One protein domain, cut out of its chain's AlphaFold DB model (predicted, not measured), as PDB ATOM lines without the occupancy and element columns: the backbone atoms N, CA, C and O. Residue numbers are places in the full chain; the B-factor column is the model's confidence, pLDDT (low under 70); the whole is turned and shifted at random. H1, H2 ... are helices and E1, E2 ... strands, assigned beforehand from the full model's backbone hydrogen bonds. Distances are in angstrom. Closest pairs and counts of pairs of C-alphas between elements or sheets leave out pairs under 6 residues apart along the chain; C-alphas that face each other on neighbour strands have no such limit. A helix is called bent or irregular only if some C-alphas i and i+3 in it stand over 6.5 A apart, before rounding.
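AT A GLANCE: This is residues 48 to 146 of the 273 residues of an uncharacterized protein of Mizuhopecten yessoensis (UniProt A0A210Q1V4). One very long helix, H1, has its first part, residues 48 to 69, sticking out as a bare arm, while a small compact body gathers about the rest of it. In that body H3 and strand E2 pack on H1, E1 pairs with E2 in a small two-stranded sheet, and the short H2 sits next to E1. Look through the 99 printed residues for three named helices and two named strands in the order H1, H2, E1, H3, E2; the sheet is antiparallel, and the class is mostly helix. The whole is extended, with a radius of gyration of the C-alphas of 19.5 A, and the C-alphas span 69 by 26 by 24 A, a rod whose length comes from the arm.

HOW THE PARTS SIT: Start at the sheet, where E1, residues 109 to 112, and E2, residues 142 to 145, are antiparallel neighbours with 158 degrees between their directions. Look there for N 110 and O 144, 2.8 A apart, and N 112 and O 142, 2.9 A apart, both within hydrogen-bond range. Go from E2 to H1, residues 48 to 93, and you find its closest C-alphas to E2 at Tyr 89 and Val 143, 6.0 A apart; H1 and E1 are apart. Nearer the arm, H1 touches H3, residues 129 to 137, with its residues 74 to 84 alone; the closest C-alphas are those of Val 74 and Lys 129, 5.6 A apart. These two helices run the same way at a shallow tilt of 31 degrees. H2, residues 101 to 105, comes closest to E1 at the C-alphas of Ala 103 and Ile 109, 5.6 A apart, and is apart from H1, H3 and E2. In H1, H2 and H3 each O i to N i+4 pair is within hydrogen-bond range.

IN THESE COORDINATES: Find C-alpha 48 at (0.502, -57.627, -32.675); from there H1 runs 67.7 A to C-alpha 93 at (-30.349, -93.703, -80.940), and it is not bent. H2 covers 6.2 A from Tyr 101 to Met 105, and E1 covers 10.1 A from Ile 109 to Glu 112. H3 runs 12.4 A from Lys 129 to Ser 137. E2 covers 10.1 A from Thr 142 and ends with C-alpha 145 at (-23.397, -93.334, -83.866).

THE WHOLE: The two C-alphas farthest apart are those of Leu 48 and Asn 146, 68.9 A. Set aside residues 48 to 69, which stand free, and the other 77 residues span 37 by 26 by 23 A. The printed part has no cut. The link from E1 to H3, residues 113 to 128, is long; those from H2 to E1 and from H3 to E2 are tight, and that from H1 to H2 is short. The mean pLDDT of the printed part is 82.5, with values under 70 at residues 48 to 53, 64 to 65 and 68 of this predicted model.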
ATOM      1  N   LEU A  48       0.480 -57.652 -31.204       56.78
ATOM      2  CA  LEU A  48       0.502 -57.627 -32.675       56.78
ATOM      3  C   LEU A  48       0.668 -59.023 -33.311       56.78
ATOM      4  O   LEU A  48       0.079 -59.276 -34.364       56.78
ATOM      5  N   ASP A  49       1.393 -59.936 -32.660       59.53
ATOM      6  CA  ASP A  49       1.594 -61.307 -33.150       59.53
ATOM      7  C   ASP A  49       0.319 -62.164 -33.107       59.53
ATOM      8  O   ASP A  49       0.035 -62.900 -34.055       59.53
ATOM      9  N   GLU A  50      -0.520 -62.009 -32.081       59.91
ATOM     10  CA  GLU A  50      -1.803 -62.719 -31.994       59.91
ATOM     11  C   GLU A  50      -2.808 -62.184 -33.019       59.91
ATOM     12  O   GLU A  50      -3.508 -62.961 -33.672       59.91
ATOM     13  N   ARG A  51      -2.824 -60.865 -33.257       62.44
ATOM     14  CA  ARG A  51      -3.640 -60.274 -34.334       62.44
ATOM     15  C   ARG A  51      -3.247 -60.816 -35.709       62.44
ATOM     16  O   ARG A  51      -4.122 -61.077 -36.536       62.44
ATOM     17  N   ARG A  52      -1.947 -61.012 -35.953       66.12
ATOM     18  CA  ARG A  52      -1.435 -61.560 -37.218       66.12
ATOM     19  C   ARG A  52      -1.808 -63.032 -37.390       66.12
ATOM     20  O   ARG A  52      -2.221 -63.422 -38.482       66.12
ATOM     21  N   MET A  53      -1.725 -63.833 -36.326       68.00
ATOM     22  CA  MET A  53      -2.183 -65.228 -36.345       68.00
ATOM     23  C   MET A  53      -3.684 -65.337 -36.623       68.00
ATOM     24  O   MET A  53      -4.079 -66.076 -37.524       68.00
ATOM     25  N   ILE A  54      -4.513 -64.561 -35.921       72.94
ATOM     26  CA  ILE A  54      -5.970 -64.569 -36.114       72.94
ATOM     27  C   ILE A  54      -6.333 -64.133 -37.540       72.94
ATOM     28  O   ILE A  54      -7.138 -64.793 -38.195       72.94
ATOM     29  N   SER A  55      -5.699 -63.075 -38.059       73.50
ATOM     30  CA  SER A  55      -5.928 -62.617 -39.436       73.50
ATOM     31  C   SER A  55      -5.566 -63.689 -40.467       73.50
ATOM     32  O   SER A  55      -6.312 -63.890 -41.424       73.50
ATOM     33  N   ASN A  56      -4.448 -64.396 -40.279       71.56
ATOM     34  CA  ASN A  56      -4.020 -65.454 -41.194       71.56
ATOM     35  C   ASN A  56      -4.946 -66.678 -41.141       71.56
ATOM     36  O   ASN A  56      -5.200 -67.282 -42.181       71.56
ATOM     37  N   CYS A  57      -5.466 -67.040 -39.966       73.69
ATOM     38  CA  CYS A  57      -6.456 -68.113 -39.839       73.69
ATOM     39  C   CYS A  57      -7.766 -67.752 -40.549       73.69
ATOM     40  O   CYS A  57      -8.270 -68.551 -41.328       73.69
ATOM     41  N   LEU A  58      -8.262 -66.524 -40.377       70.31
ATOM     42  CA  LEU A  58      -9.482 -66.073 -41.050       70.31
ATOM     43  C   LEU A  58      -9.339 -66.015 -42.574       70.31
ATOM     44  O   LEU A  58     -10.265 -66.391 -43.287       70.31
ATOM     45  N   LEU A  59      -8.186 -65.570 -43.080       70.81
ATOM     46  CA  LEU A  59      -7.884 -65.605 -44.514       70.81
ATOM     47  C   LEU A  59      -7.908 -67.043 -45.048       70.81
ATOM     48  O   LEU A  59      -8.558 -67.305 -46.058       70.81
ATOM     49  N   LYS A  60      -7.288 -67.988 -44.328       74.31
ATOM     50  CA  LYS A  60      -7.321 -69.413 -44.690       74.31
ATOM     51  C   LYS A  60      -8.740 -69.982 -44.668       74.31
ATOM     52  O   LYS A  60      -9.088 -70.736 -45.572       74.31
ATOM     53  N   ASP A  61      -9.565 -69.619 -43.688       74.31
ATOM     54  CA  ASP A  61     -10.946 -70.106 -43.585       74.31
ATOM     55  C   ASP A  61     -11.832 -69.548 -44.710       74.31
ATOM     56  O   ASP A  61     -12.636 -70.281 -45.292       74.31
ATOM     57  N   LEU A  62     -11.654 -68.274 -45.074       71.81
ATOM     58  CA  LEU A  62     -12.341 -67.656 -46.215       71.81
ATOM     59  C   LEU A  62     -11.918 -68.287 -47.546       71.81
ATOM     60  O   LEU A  62     -12.780 -68.569 -48.382       71.81
ATOM     61  N   ASP A  63     -10.628 -68.573 -47.725       72.06
ATOM     62  CA  ASP A  63     -10.129 -69.291 -48.902       72.06
ATOM     63  C   ASP A  63     -10.694 -70.719 -48.969       72.06
ATOM     64  O   ASP A  63     -11.104 -71.173 -50.041       72.06
ATOM     65  N   CYS A  64     -10.791 -71.415 -47.832       69.19
ATOM     66  CA  CYS A  64     -11.402 -72.743 -47.753       69.19
ATOM     67  C   CYS A  64     -12.888 -72.720 -48.138       69.19
ATOM     68  O   CYS A  64     -13.319 -73.550 -48.939       69.19
ATOM     69  N   LEU A  65     -13.657 -71.762 -47.613       69.50
ATOM     70  CA  LEU A  65     -15.081 -71.595 -47.932       69.50
ATOM     71  C   LEU A  65     -15.304 -71.193 -49.398       69.50
ATOM     72  O   LEU A  65     -16.224 -71.678 -50.057       69.50
ATOM     73  N   SER A  66     -14.447 -70.325 -49.932       71.75
ATOM     74  CA  SER A  66     -14.471 -69.955 -51.348       71.75
ATOM     75  C   SER A  66     -14.218 -71.180 -52.234       71.75
ATOM     76  O   SER A  66     -14.960 -71.434 -53.187       71.75
ATOM     77  N   ARG A  67     -13.231 -72.006 -51.869       70.38
ATOM     78  CA  ARG A  67     -12.886 -73.233 -52.593       70.38
ATOM     79  C   ARG A  67     -13.992 -74.286 -52.529       70.38
ATOM     80  O   ARG A  67     -14.294 -74.886 -53.559       70.38
ATOM     81  N   SER A  68     -14.640 -74.474 -51.377       68.50
ATOM     82  CA  SER A  68     -15.755 -75.426 -51.256       68.50
ATOM     83  C   SER A  68     -16.948 -75.027 -52.124       68.50
ATOM     84  O   SER A  68     -17.517 -75.872 -52.813       68.50
ATOM     85  N   ASN A  69     -17.282 -73.734 -52.166       72.38
ATOM     86  CA  ASN A  69     -18.373 -73.232 -53.004       72.38
ATOM     87  C   ASN A  69     -18.057 -73.385 -54.502       72.38
ATOM     88  O   ASN A  69     -18.936 -73.707 -55.303       72.38
ATOM     89  N   GLN A  70     -16.791 -73.200 -54.893       75.25
ATOM     90  CA  GLN A  70     -16.359 -73.441 -56.270       75.25
ATOM     91  C   GLN A  70     -16.431 -74.924 -56.656       75.25
ATOM     92  O   GLN A  70     -16.829 -75.240 -57.779       75.25
ATOM     93  N   GLU A  71     -16.069 -75.836 -55.753       79.44
ATOM     94  CA  GLU A  71     -16.139 -77.278 -56.009       79.44
ATOM     95  C   GLU A  71     -17.585 -77.774 -56.163       79.44
ATOM     96  O   GLU A  71     -17.850 -78.601 -57.041       79.44
ATOM     97  N   GLU A  72     -18.530 -77.227 -55.393       84.25
ATOM     98  CA  GLU A  72     -19.956 -77.544 -55.525       84.25
ATOM     99  C   GLU A  72     -20.522 -77.084 -56.881       84.25
ATOM    100  O   GLU A  72     -21.161 -77.870 -57.592       84.25
ATOM    101  N   GLU A  73     -20.213 -75.852 -57.307       87.69
ATOM    102  CA  GLU A  73     -20.645 -75.330 -58.613       87.69
ATOM    103  C   GLU A  73     -20.068 -76.168 -59.767       87.69
ATOM    104  O   GLU A  73     -20.777 -76.517 -60.716       87.69
ATOM    105  N   VAL A  74     -18.788 -76.546 -59.682       89.25
ATOM    106  CA  VAL A  74     -18.149 -77.408 -60.687       89.25
ATOM    107  C   VAL A  74     -18.780 -78.801 -60.695       89.25
ATOM    108  O   VAL A  74     -18.996 -79.362 -61.772       89.25
ATOM    109  N   GLY A  75     -19.124 -79.354 -59.531       89.75
ATOM    110  CA  GLY A  75     -19.856 -80.615 -59.420       89.75
ATOM    111  C   GLY A  75     -21.200 -80.571 -60.152       89.75
ATOM    112  O   GLY A  75     -21.497 -81.463 -60.955       89.75
ATOM    113  N   HIS A  76     -21.969 -79.500 -59.952       92.19
ATOM    114  CA  HIS A  76     -23.241 -79.291 -60.641       92.19
ATOM    115  C   HIS A  76     -23.062 -79.165 -62.163       92.19
ATOM    116  O   HIS A  76     -23.756 -79.835 -62.930       92.19
ATOM    117  N   LEU A  77     -22.089 -78.368 -62.617       92.19
ATOM    118  CA  LEU A  77     -21.794 -78.197 -64.045       92.19
ATOM    119  C   LEU A  77     -21.380 -79.511 -64.718       92.19
ATOM    120  O   LEU A  77     -21.794 -79.781 -65.844       92.19
ATOM    121  N   ARG A  78     -20.605 -80.358 -64.030       92.25
ATOM    122  CA  ARG A  78     -20.217 -81.686 -64.534       92.25
ATOM    123  C   ARG A  78     -21.420 -82.598 -64.731       92.25
ATOM    124  O   ARG A  78     -21.481 -83.305 -65.737       92.25
ATOM    125  N   LYS A  79     -22.363 -82.582 -63.787       93.56
ATOM    126  CA  LYS A  79     -23.605 -83.354 -63.887       93.56
ATOM    127  C   LYS A  79     -24.457 -82.860 -65.056       93.56
ATOM    128  O   LYS A  79     -24.825 -83.657 -65.909       93.56
ATOM    129  N   LEU A  80     -24.661 -81.547 -65.150       93.69
ATOM    130  CA  LEU A  80     -25.438 -80.929 -66.223       93.69
ATOM    131  C   LEU A  80     -24.848 -81.230 -67.611       93.69
ATOM    132  O   LEU A  80     -25.571 -81.590 -68.534       93.69
ATOM    133  N   ALA A  81     -23.523 -81.150 -67.740       91.00
ATOM    134  CA  ALA A  81     -22.797 -81.548 -68.941       91.00
ATOM    135  C   ALA A  81     -23.025 -83.019 -69.313       91.00
ATOM    136  O   ALA A  81     -23.286 -83.337 -70.473       91.00
ATOM    137  N   GLN A  82     -22.928 -83.922 -68.334       91.69
ATOM    138  CA  GLN A  82     -23.148 -85.346 -68.560       91.69
ATOM    139  C   GLN A  82     -24.579 -85.632 -69.019       91.69
ATOM    140  O   GLN A  82     -24.778 -86.411 -69.952       91.69
ATOM    141  N   ASP A  83     -25.556 -85.004 -68.373       92.25
ATOM    142  CA  ASP A  83     -26.972 -85.166 -68.689       92.25
ATOM    143  C   ASP A  83     -27.285 -84.611 -70.083       92.25
ATOM    144  O   ASP A  83     -27.990 -85.255 -70.857       92.25
ATOM    145  N   HIS A  84     -26.672 -83.486 -70.461       91.56
ATOM    146  CA  HIS A  84     -26.771 -82.940 -71.812       91.56
ATOM    147  C   HIS A  84     -26.291 -83.943 -72.874       91.56
ATOM    148  O   HIS A  84     -27.024 -84.225 -73.823       91.56
ATOM    149  N   PHE A  85     -25.118 -84.561 -72.695       90.62
ATOM    150  CA  PHE A  85     -24.641 -85.591 -73.630       90.62
ATOM    151  C   PHE A  85     -25.500 -86.855 -73.622       90.62
ATOM    152  O   PHE A  85     -25.731 -87.429 -74.684       90.62
ATOM    153  N   ASN A  86     -26.003 -87.283 -72.461       91.50
ATOM    154  CA  ASN A  86     -26.927 -88.418 -72.380       91.50
ATOM    155  C   ASN A  86     -28.212 -88.148 -73.178       91.50
ATOM    156  O   ASN A  86     -28.677 -89.034 -73.893       91.50
ATOM    157  N   ASN A  87     -28.752 -86.929 -73.099       91.25
ATOM    158  CA  ASN A  87     -29.946 -86.525 -73.841       91.25
ATOM    159  C   ASN A  87     -29.686 -86.481 -75.352       91.25
ATOM    160  O   ASN A  87     -30.478 -87.019 -76.124       91.25
ATOM    161  N   LEU A  88     -28.563 -85.891 -75.778       90.12
ATOM    162  CA  LEU A  88     -28.167 -85.865 -77.191       90.12
ATOM    163  C   LEU A  88     -27.968 -87.273 -77.751       90.12
ATOM    164  O   LEU A  88     -28.427 -87.572 -78.850       90.12
ATOM    165  N   TYR A  89     -27.323 -88.143 -76.981       90.12
ATOM    166  CA  TYR A  89     -27.110 -89.529 -77.368       90.12
ATOM    167  C   TYR A  89     -28.420 -90.298 -77.462       90.12
ATOM    168  O   TYR A  89     -28.671 -90.928 -78.482       90.12
ATOM    169  N   SER A  90     -29.283 -90.179 -76.451       89.19
ATOM    170  CA  SER A  90     -30.596 -90.834 -76.439       89.19
ATOM    171  C   SER A  90     -31.454 -90.405 -77.627       89.19
ATOM    172  O   SER A  90     -32.145 -91.230 -78.217       89.19
ATOM    173  N   LYS A  91     -31.356 -89.128 -78.023       89.56
ATOM    174  CA  LYS A  91     -31.997 -88.587 -79.227       89.56
ATOM    175  C   LYS A  91     -31.396 -89.141 -80.525       89.56
ATOM    176  O   LYS A  91     -32.114 -89.261 -81.505       89.56
ATOM    177  N   ALA A  92     -30.104 -89.456 -80.553       85.81
ATOM    178  CA  ALA A  92     -29.454 -90.024 -81.734       85.81
ATOM    179  C   ALA A  92     -29.819 -91.502 -81.958       85.81
ATOM    180  O   ALA A  92     -29.904 -91.943 -83.100       85.81
ATOM    181  N   ILE A  93     -30.043 -92.261 -80.880       87.25
ATOM    182  CA  ILE A  93     -30.349 -93.703 -80.940       87.25
ATOM    183  C   ILE A  93     -31.836 -94.037 -80.727       87.25
ATOM    184  O   ILE A  93     -32.200 -95.212 -80.736       87.25
ATOM    185  N   ASP A  94     -32.682 -93.030 -80.482       86.75
ATOM    186  CA  ASP A  94     -34.092 -93.160 -80.071       86.75
ATOM    187  C   ASP A  94     -34.312 -94.147 -78.909       86.75
ATOM    188  O   ASP A  94     -35.252 -94.941 -78.893       86.75
ATOM    189  N   SER A  95     -33.409 -94.132 -77.930       87.56
ATOM    190  CA  SER A  95     -33.415 -95.061 -76.798       87.56
ATOM    191  C   SER A  95     -32.831 -94.408 -75.556       87.56
ATOM    192  O   SER A  95     -31.964 -93.542 -75.638       87.56
ATOM    193  N   VAL A  96     -33.295 -94.837 -74.383       85.19
ATOM    194  CA  VAL A  96     -32.818 -94.343 -73.087       85.19
ATOM    195  C   VAL A  96     -31.512 -95.058 -72.745       85.19
ATOM    196  O   VAL A  96     -31.482 -95.997 -71.950       85.19
ATOM    197  N   SER A  97     -30.420 -94.642 -73.384       86.81
ATOM    198  CA  SER A  97     -29.089 -95.186 -73.118       86.81
ATOM    199  C   SER A  97     -28.144 -94.115 -72.603       86.81
ATOM    200  O   SER A  97     -28.236 -92.931 -72.927       86.81
ATOM    201  N   LYS A  98     -27.196 -94.552 -71.777       90.44
ATOM    202  CA  LYS A  98     -26.187 -93.675 -71.200       90.44
ATOM    203  C   LYS A  98     -25.074 -93.431 -72.210       90.44
ATOM    204  O   LYS A  98     -24.556 -94.370 -72.810       90.44
ATOM    205  N   PHE A  99     -24.651 -92.179 -72.325       89.00
ATOM    206  CA  PHE A  99     -23.530 -91.817 -73.174       89.00
ATOM    207  C   PHE A  99     -22.208 -92.384 -72.638       89.00
ATOM    208  O   PHE A  99     -21.837 -92.165 -71.478       89.00
ATOM    209  N   THR A 100     -21.466 -93.080 -73.498       89.50
ATOM    210  CA  THR A 100     -20.190 -93.724 -73.160       89.50
ATOM    211  C   THR A 100     -19.022 -93.039 -73.861       89.50
ATOM    212  O   THR A 100     -18.787 -93.229 -75.051       89.50
ATOM    213  N   TYR A 101     -18.187 -92.323 -73.102       89.12
ATOM    214  CA  TYR A 101     -16.965 -91.700 -73.639       89.12
ATOM    215  C   TYR A 101     -15.983 -92.720 -74.224       89.12
ATOM    216  O   TYR A 101     -15.262 -92.408 -75.162       89.12
ATOM    217  N   ALA A 102     -15.980 -93.959 -73.729       86.75
ATOM    218  CA  ALA A 102     -15.181 -95.036 -74.313       86.75
ATOM    219  C   ALA A 102     -15.584 -95.344 -75.769       86.75
ATOM    220  O   ALA A 102     -14.731 -95.653 -76.599       86.75
ATOM    221  N   ALA A 103     -16.872 -95.222 -76.101       85.38
ATOM    222  CA  ALA A 103     -17.366 -95.410 -77.462       85.38
ATOM    223  C   ALA A 103     -16.947 -94.250 -78.383       85.38
ATOM    224  O   ALA A 103     -16.617 -94.479 -79.542       85.38
ATOM    225  N   VAL A 104     -16.842 -93.030 -77.846       87.69
ATOM    226  CA  VAL A 104     -16.273 -91.879 -78.569       87.69
ATOM    227  C   VAL A 104     -14.787 -92.089 -78.851       87.69
ATOM    228  O   VAL A 104     -14.335 -91.955 -79.982       87.69
ATOM    229  N   MET A 105     -14.022 -92.482 -77.831       84.31
ATOM    230  CA  MET A 105     -12.576 -92.699 -77.954       84.31
ATOM    231  C   MET A 105     -12.227 -93.884 -78.866       84.31
ATOM    232  O   MET A 105     -11.155 -93.898 -79.457       84.31
ATOM    233  N   SER A 106     -13.128 -94.863 -78.997       84.06
ATOM    234  CA  SER A 106     -12.988 -95.986 -79.936       84.06
ATOM    235  C   SER A 106     -13.538 -95.691 -81.336       84.06
ATOM    236  O   SER A 106     -13.516 -96.577 -82.184       84.06
ATOM    237  N   GLY A 107     -14.038 -94.475 -81.593       83.81
ATOM    238  CA  GLY A 107     -14.555 -94.064 -82.903       83.81
ATOM    239  C   GLY A 107     -15.938 -94.621 -83.261       83.81
ATOM    240  O   GLY A 107     -16.428 -94.370 -84.360       83.81
ATOM    241  N   LYS A 108     -16.596 -95.336 -82.341       85.25
ATOM    242  CA  LYS A 108     -17.979 -95.824 -82.508       85.25
ATOM    243  C   LYS A 108     -19.005 -94.698 -82.420       85.25
ATOM    244  O   LYS A 108     -20.119 -94.838 -82.902       85.25
ATOM    245  N   ILE A 109     -18.641 -93.593 -81.778       87.69
ATOM    246  CA  ILE A 109     -19.473 -92.399 -81.680       87.69
ATOM    247  C   ILE A 109     -18.635 -91.207 -82.121       87.69
ATOM    248  O   ILE A 109     -17.538 -90.990 -81.608       87.69
ATOM    249  N   SER A 110     -19.167 -90.418 -83.042       86.94
ATOM    250  CA  SER A 110     -18.581 -89.147 -83.462       86.94
ATOM    251  C   SER A 110     -19.414 -88.001 -82.911       86.94
ATOM    252  O   SER A 110     -20.637 -88.093 -82.848       86.94
ATOM    253  N   ILE A 111     -18.763 -86.920 -82.486       87.75
ATOM    254  CA  ILE A 111     -19.464 -85.726 -82.010       87.75
ATOM    255  C   ILE A 111     -19.023 -84.526 -82.833       87.75
ATOM    256  O   ILE A 111     -17.828 -84.218 -82.926       87.75
ATOM    257  N   GLU A 112     -19.999 -83.848 -83.412       85.00
ATOM    258  CA  GLU A 112     -19.819 -82.655 -84.226       85.00
ATOM    259  C   GLU A 112     -20.338 -81.420 -83.481       85.00
ATOM    260  O   GLU A 112     -21.083 -81.516 -82.505       85.00
ATOM    261  N   GLY A 113     -19.861 -80.243 -83.892       82.88
ATOM    262  CA  GLY A 113     -20.243 -78.975 -83.265       82.88
ATOM    263  C   GLY A 113     -19.546 -78.653 -81.938       82.88
ATOM    264  O   GLY A 113     -19.756 -77.574 -81.395       82.88
ATOM    265  N   LEU A 114     -18.661 -79.518 -81.417       84.50
ATOM    266  CA  LEU A 114     -17.845 -79.145 -80.255       84.50
ATOM    267  C   LEU A 114     -16.812 -78.063 -80.603       84.50
ATOM    268  O   LEU A 114     -16.115 -78.191 -81.618       84.50
ATOM    269  N   PRO A 115     -16.621 -77.073 -79.712       79.38
ATOM    270  CA  PRO A 115     -15.578 -76.075 -79.859       79.38
ATOM    271  C   PRO A 115     -14.208 -76.753 -79.861       79.38
ATOM    272  O   PRO A 115     -13.978 -77.762 -79.185       79.38
ATOM    273  N   VAL A 116     -13.284 -76.192 -80.642       77.56
ATOM    274  CA  VAL A 116     -11.947 -76.762 -80.880       77.56
ATOM    275  C   VAL A 116     -11.210 -77.016 -79.564       77.56
ATOM    276  O   VAL A 116     -10.552 -78.043 -79.414       77.56
ATOM    277  N   ILE A 117     -11.406 -76.139 -78.575       74.88
ATOM    278  CA  ILE A 117     -10.795 -76.265 -77.254       74.88
ATOM    279  C   ILE A 117     -11.237 -77.525 -76.507       74.88
ATOM    280  O   ILE A 117     -10.521 -77.966 -75.620       74.88
ATOM    281  N   LEU A 118     -12.382 -78.133 -76.828       78.69
ATOM    282  CA  LEU A 118     -12.892 -79.332 -76.152       78.69
ATOM    283  C   LEU A 118     -12.489 -80.642 -76.836       78.69
ATOM    284  O   LEU A 118     -12.808 -81.706 -76.305       78.69
ATOM    285  N   LYS A 119     -11.757 -80.589 -77.958       79.62
ATOM    286  CA  LYS A 119     -11.210 -81.777 -78.626       79.62
ATOM    287  C   LYS A 119      -9.812 -82.107 -78.067       79.62
ATOM    288  O   LYS A 119      -8.976 -81.211 -77.975       79.62
ATOM    289  N   PRO A 120      -9.523 -83.369 -77.693       78.06
ATOM    290  CA  PRO A 120     -10.392 -84.546 -77.761       78.06
ATOM    291  C   PRO A 120     -11.473 -84.547 -76.669       78.06
ATOM    292  O   PRO A 120     -11.231 -84.101 -75.545       78.06
ATOM    293  N   VAL A 121     -12.649 -85.092 -77.000       83.44
ATOM    294  CA  VAL A 121     -13.775 -85.209 -76.064       83.44
ATOM    295  C   VAL A 121     -13.404 -86.168 -74.935       83.44
ATOM    296  O   VAL A 121     -13.037 -87.316 -75.173       83.44
ATOM    297  N   ARG A 122     -13.500 -85.698 -73.693       85.62
ATOM    298  CA  ARG A 122     -13.189 -86.447 -72.470       85.62
ATOM    299  C   ARG A 122     -14.366 -86.398 -71.504       85.62
ATOM    300  O   ARG A 122     -15.343 -85.691 -71.723       85.62
ATOM    301  N   LEU A 123     -14.254 -87.154 -70.414       86.62
ATOM    302  CA  LEU A 123     -15.250 -87.116 -69.349       86.62
ATOM    303  C   LEU A 123     -15.334 -85.698 -68.747       86.62
ATOM    304  O   LEU A 123     -14.282 -85.083 -68.544       86.62
ATOM    305  N   PRO A 124     -16.529 -85.233 -68.333       85.12
ATOM    306  CA  PRO A 124     -16.743 -83.945 -67.677       85.12
ATOM    307  C   PRO A 124     -15.842 -83.702 -66.465       85.12
ATOM    308  O   PRO A 124     -15.491 -82.565 -66.165       85.12
ATOM    309  N   SER A 125     -15.405 -84.773 -65.795       85.56
ATOM    310  CA  SER A 125     -14.441 -84.724 -64.692       85.56
ATOM    311  C   SER A 125     -13.089 -84.104 -65.066       85.56
ATOM    312  O   SER A 125     -12.428 -83.551 -64.192       85.56
ATOM    313  N   HIS A 126     -12.693 -84.162 -66.339       85.75
ATOM    314  CA  HIS A 126     -11.422 -83.623 -66.835       85.75
ATOM    315  C   HIS A 126     -11.499 -82.142 -67.208       85.75
ATOM    316  O   HIS A 126     -10.467 -81.529 -67.483       85.75
ATOM    317  N   TYR A 127     -12.700 -81.566 -67.250       86.25
ATOM    318  CA  TYR A 127     -12.885 -80.167 -67.596       86.25
ATOM    319  C   TYR A 127     -13.004 -79.310 -66.332       86.25
ATOM    320  O   TYR A 127     -13.643 -79.684 -65.342       86.25
ATOM    321  N   GLY A 128     -12.343 -78.152 -66.376       86.56
ATOM    322  CA  GLY A 128     -12.525 -77.079 -65.403       86.56
ATOM    323  C   GLY A 128     -13.825 -76.314 -65.648       86.56
ATOM    324  O   GLY A 128     -14.492 -76.503 -66.667       86.56
ATOM    325  N   LYS A 129     -14.160 -75.420 -64.715       87.88
ATOM    326  CA  LYS A 129     -15.396 -74.626 -64.707       87.88
ATOM    327  C   LYS A 129     -15.690 -73.942 -66.046       87.88
ATOM    328  O   LYS A 129     -16.780 -74.113 -66.584       87.88
ATOM    329  N   ASP A 130     -14.720 -73.216 -66.593       87.94
ATOM    330  CA  ASP A 130     -14.932 -72.383 -67.783       87.94
ATOM    331  C   ASP A 130     -15.205 -73.229 -69.026       87.94
ATOM    332  O   ASP A 130     -16.160 -72.977 -69.755       87.94
ATOM    333  N   ARG A 131     -14.455 -74.325 -69.194       88.12
ATOM    334  CA  ARG A 131     -14.655 -75.287 -70.291       88.12
ATOM    335  C   ARG A 131     -16.017 -75.977 -70.210       88.12
ATOM    336  O   ARG A 131     -16.631 -76.227 -71.241       88.12
ATOM    337  N   LEU A 132     -16.504 -76.272 -69.000       89.19
ATOM    338  CA  LEU A 132     -17.848 -76.827 -68.805       89.19
ATOM    339  C   LEU A 132     -18.938 -75.811 -69.167       89.19
ATOM    340  O   LEU A 132     -19.916 -76.185 -69.810       89.19
ATOM    341  N   LYS A 133     -18.772 -74.536 -68.791       89.94
ATOM    342  CA  LYS A 133     -19.713 -73.466 -69.163       89.94
ATOM    343  C   LYS A 133     -19.736 -73.239 -70.671       89.94
ATOM    344  O   LYS A 133     -20.814 -73.155 -71.248       89.94
ATOM    345  N   GLU A 134     -18.571 -73.205 -71.307       88.50
ATOM    346  CA  GLU A 134     -18.451 -73.073 -72.759       88.50
ATOM    347  C   GLU A 134     -19.145 -74.233 -73.480       88.50
ATOM    348  O   GLU A 134     -19.955 -74.007 -74.372       88.50
ATOM    349  N   MET A 135     -18.927 -75.471 -73.027       86.62
ATOM    350  CA  MET A 135     -19.581 -76.659 -73.580       86.62
ATOM    351  C   MET A 135     -21.110 -76.596 -73.508       86.62
ATOM    352  O   MET A 135     -21.787 -77.000 -74.447       86.62
ATOM    353  N   LEU A 136     -21.644 -76.096 -72.393       86.88
ATOM    354  CA  LEU A 136     -23.082 -75.936 -72.174       86.88
ATOM    355  C   LEU A 136     -23.665 -74.726 -72.917       86.88
ATOM    356  O   LEU A 136     -24.871 -74.668 -73.136       86.88
ATOM    357  N   SER A 137     -22.825 -73.766 -73.304       88.56
ATOM    358  CA  SER A 137     -23.233 -72.603 -74.091       88.56
ATOM    359  C   SER A 137     -23.393 -72.923 -75.580       88.56
ATOM    360  O   SER A 137     -23.992 -72.131 -76.310       88.56
ATOM    361  N   VAL A 138     -22.847 -74.044 -76.055       85.50
ATOM    362  CA  VAL A 138     -22.911 -74.431 -77.467       85.50
ATOM    363  C   VAL A 138     -24.285 -75.023 -77.762       85.50
ATOM    364  O   VAL A 138     -24.661 -76.069 -77.239       85.50
ATOM    365  N   LYS A 139     -25.036 -74.341 -78.626       74.12
ATOM    366  CA  LYS A 139     -26.426 -74.687 -78.952       74.12
ATOM    367  C   LYS A 139     -26.554 -75.849 -79.946       74.12
ATOM    368  O   LYS A 139     -27.581 -76.517 -79.975       74.12
ATOM    369  N   GLU A 140     -25.520 -76.090 -80.748       79.38
ATOM    370  CA  GLU A 140     -25.535 -77.053 -81.852       79.38
ATOM    371  C   GLU A 140     -24.437 -78.104 -81.655       79.38
ATOM    372  O   GLU A 140     -23.398 -78.069 -82.305       79.38
ATOM    373  N   ILE A 141     -24.653 -79.035 -80.721       85.12
ATOM    374  CA  ILE A 141     -23.834 -80.250 -80.600       85.12
ATOM    375  C   ILE A 141     -24.656 -81.420 -81.133       85.12
ATOM    376  O   ILE A 141     -25.779 -81.653 -80.681       85.12
ATOM    377  N   THR A 142     -24.093 -82.176 -82.072       85.19
ATOM    378  CA  THR A 142     -24.727 -83.364 -82.656       85.19
ATOM    379  C   THR A 142     -23.881 -84.600 -82.383       85.19
ATOM    380  O   THR A 142     -22.651 -84.568 -82.446       85.19
ATOM    381  N   VAL A 143     -24.545 -85.702 -82.032       87.31
ATOM    382  CA  VAL A 143     -23.912 -86.993 -81.752       87.31
ATOM    383  C   VAL A 143     -24.315 -87.962 -82.855       87.31
ATOM    384  O   VAL A 143     -25.504 -88.164 -83.087       87.31
ATOM    385  N   HIS A 144     -23.328 -88.570 -83.505       84.06
ATOM    386  CA  HIS A 144     -23.506 -89.573 -84.550       84.06
ATOM    387  C   HIS A 144     -23.001 -90.919 -84.047       84.06
ATOM    388  O   HIS A 144     -21.886 -91.010 -83.527       84.06
ATOM    389  N   VAL A 145     -23.806 -91.965 -84.194       85.44
ATOM    390  CA  VAL A 145     -23.397 -93.334 -83.866       85.44
ATOM    391  C   VAL A 145     -22.952 -94.018 -85.149       85.44
ATOM    392  O   VAL A 145     -23.724 -94.172 -86.094       85.44
ATOM    393  N   ASN A 146     -21.677 -94.386 -85.185       80.31
ATOM    394  CA  ASN A 146     -21.053 -95.081 -86.296       80.31
ATOM    395  C   ASN A 146     -21.339 -96.575 -86.128       80.31
ATOM    396  O   ASN A 146     -20.500 -97.333 -85.640       80.31
TER     397      ASN A 146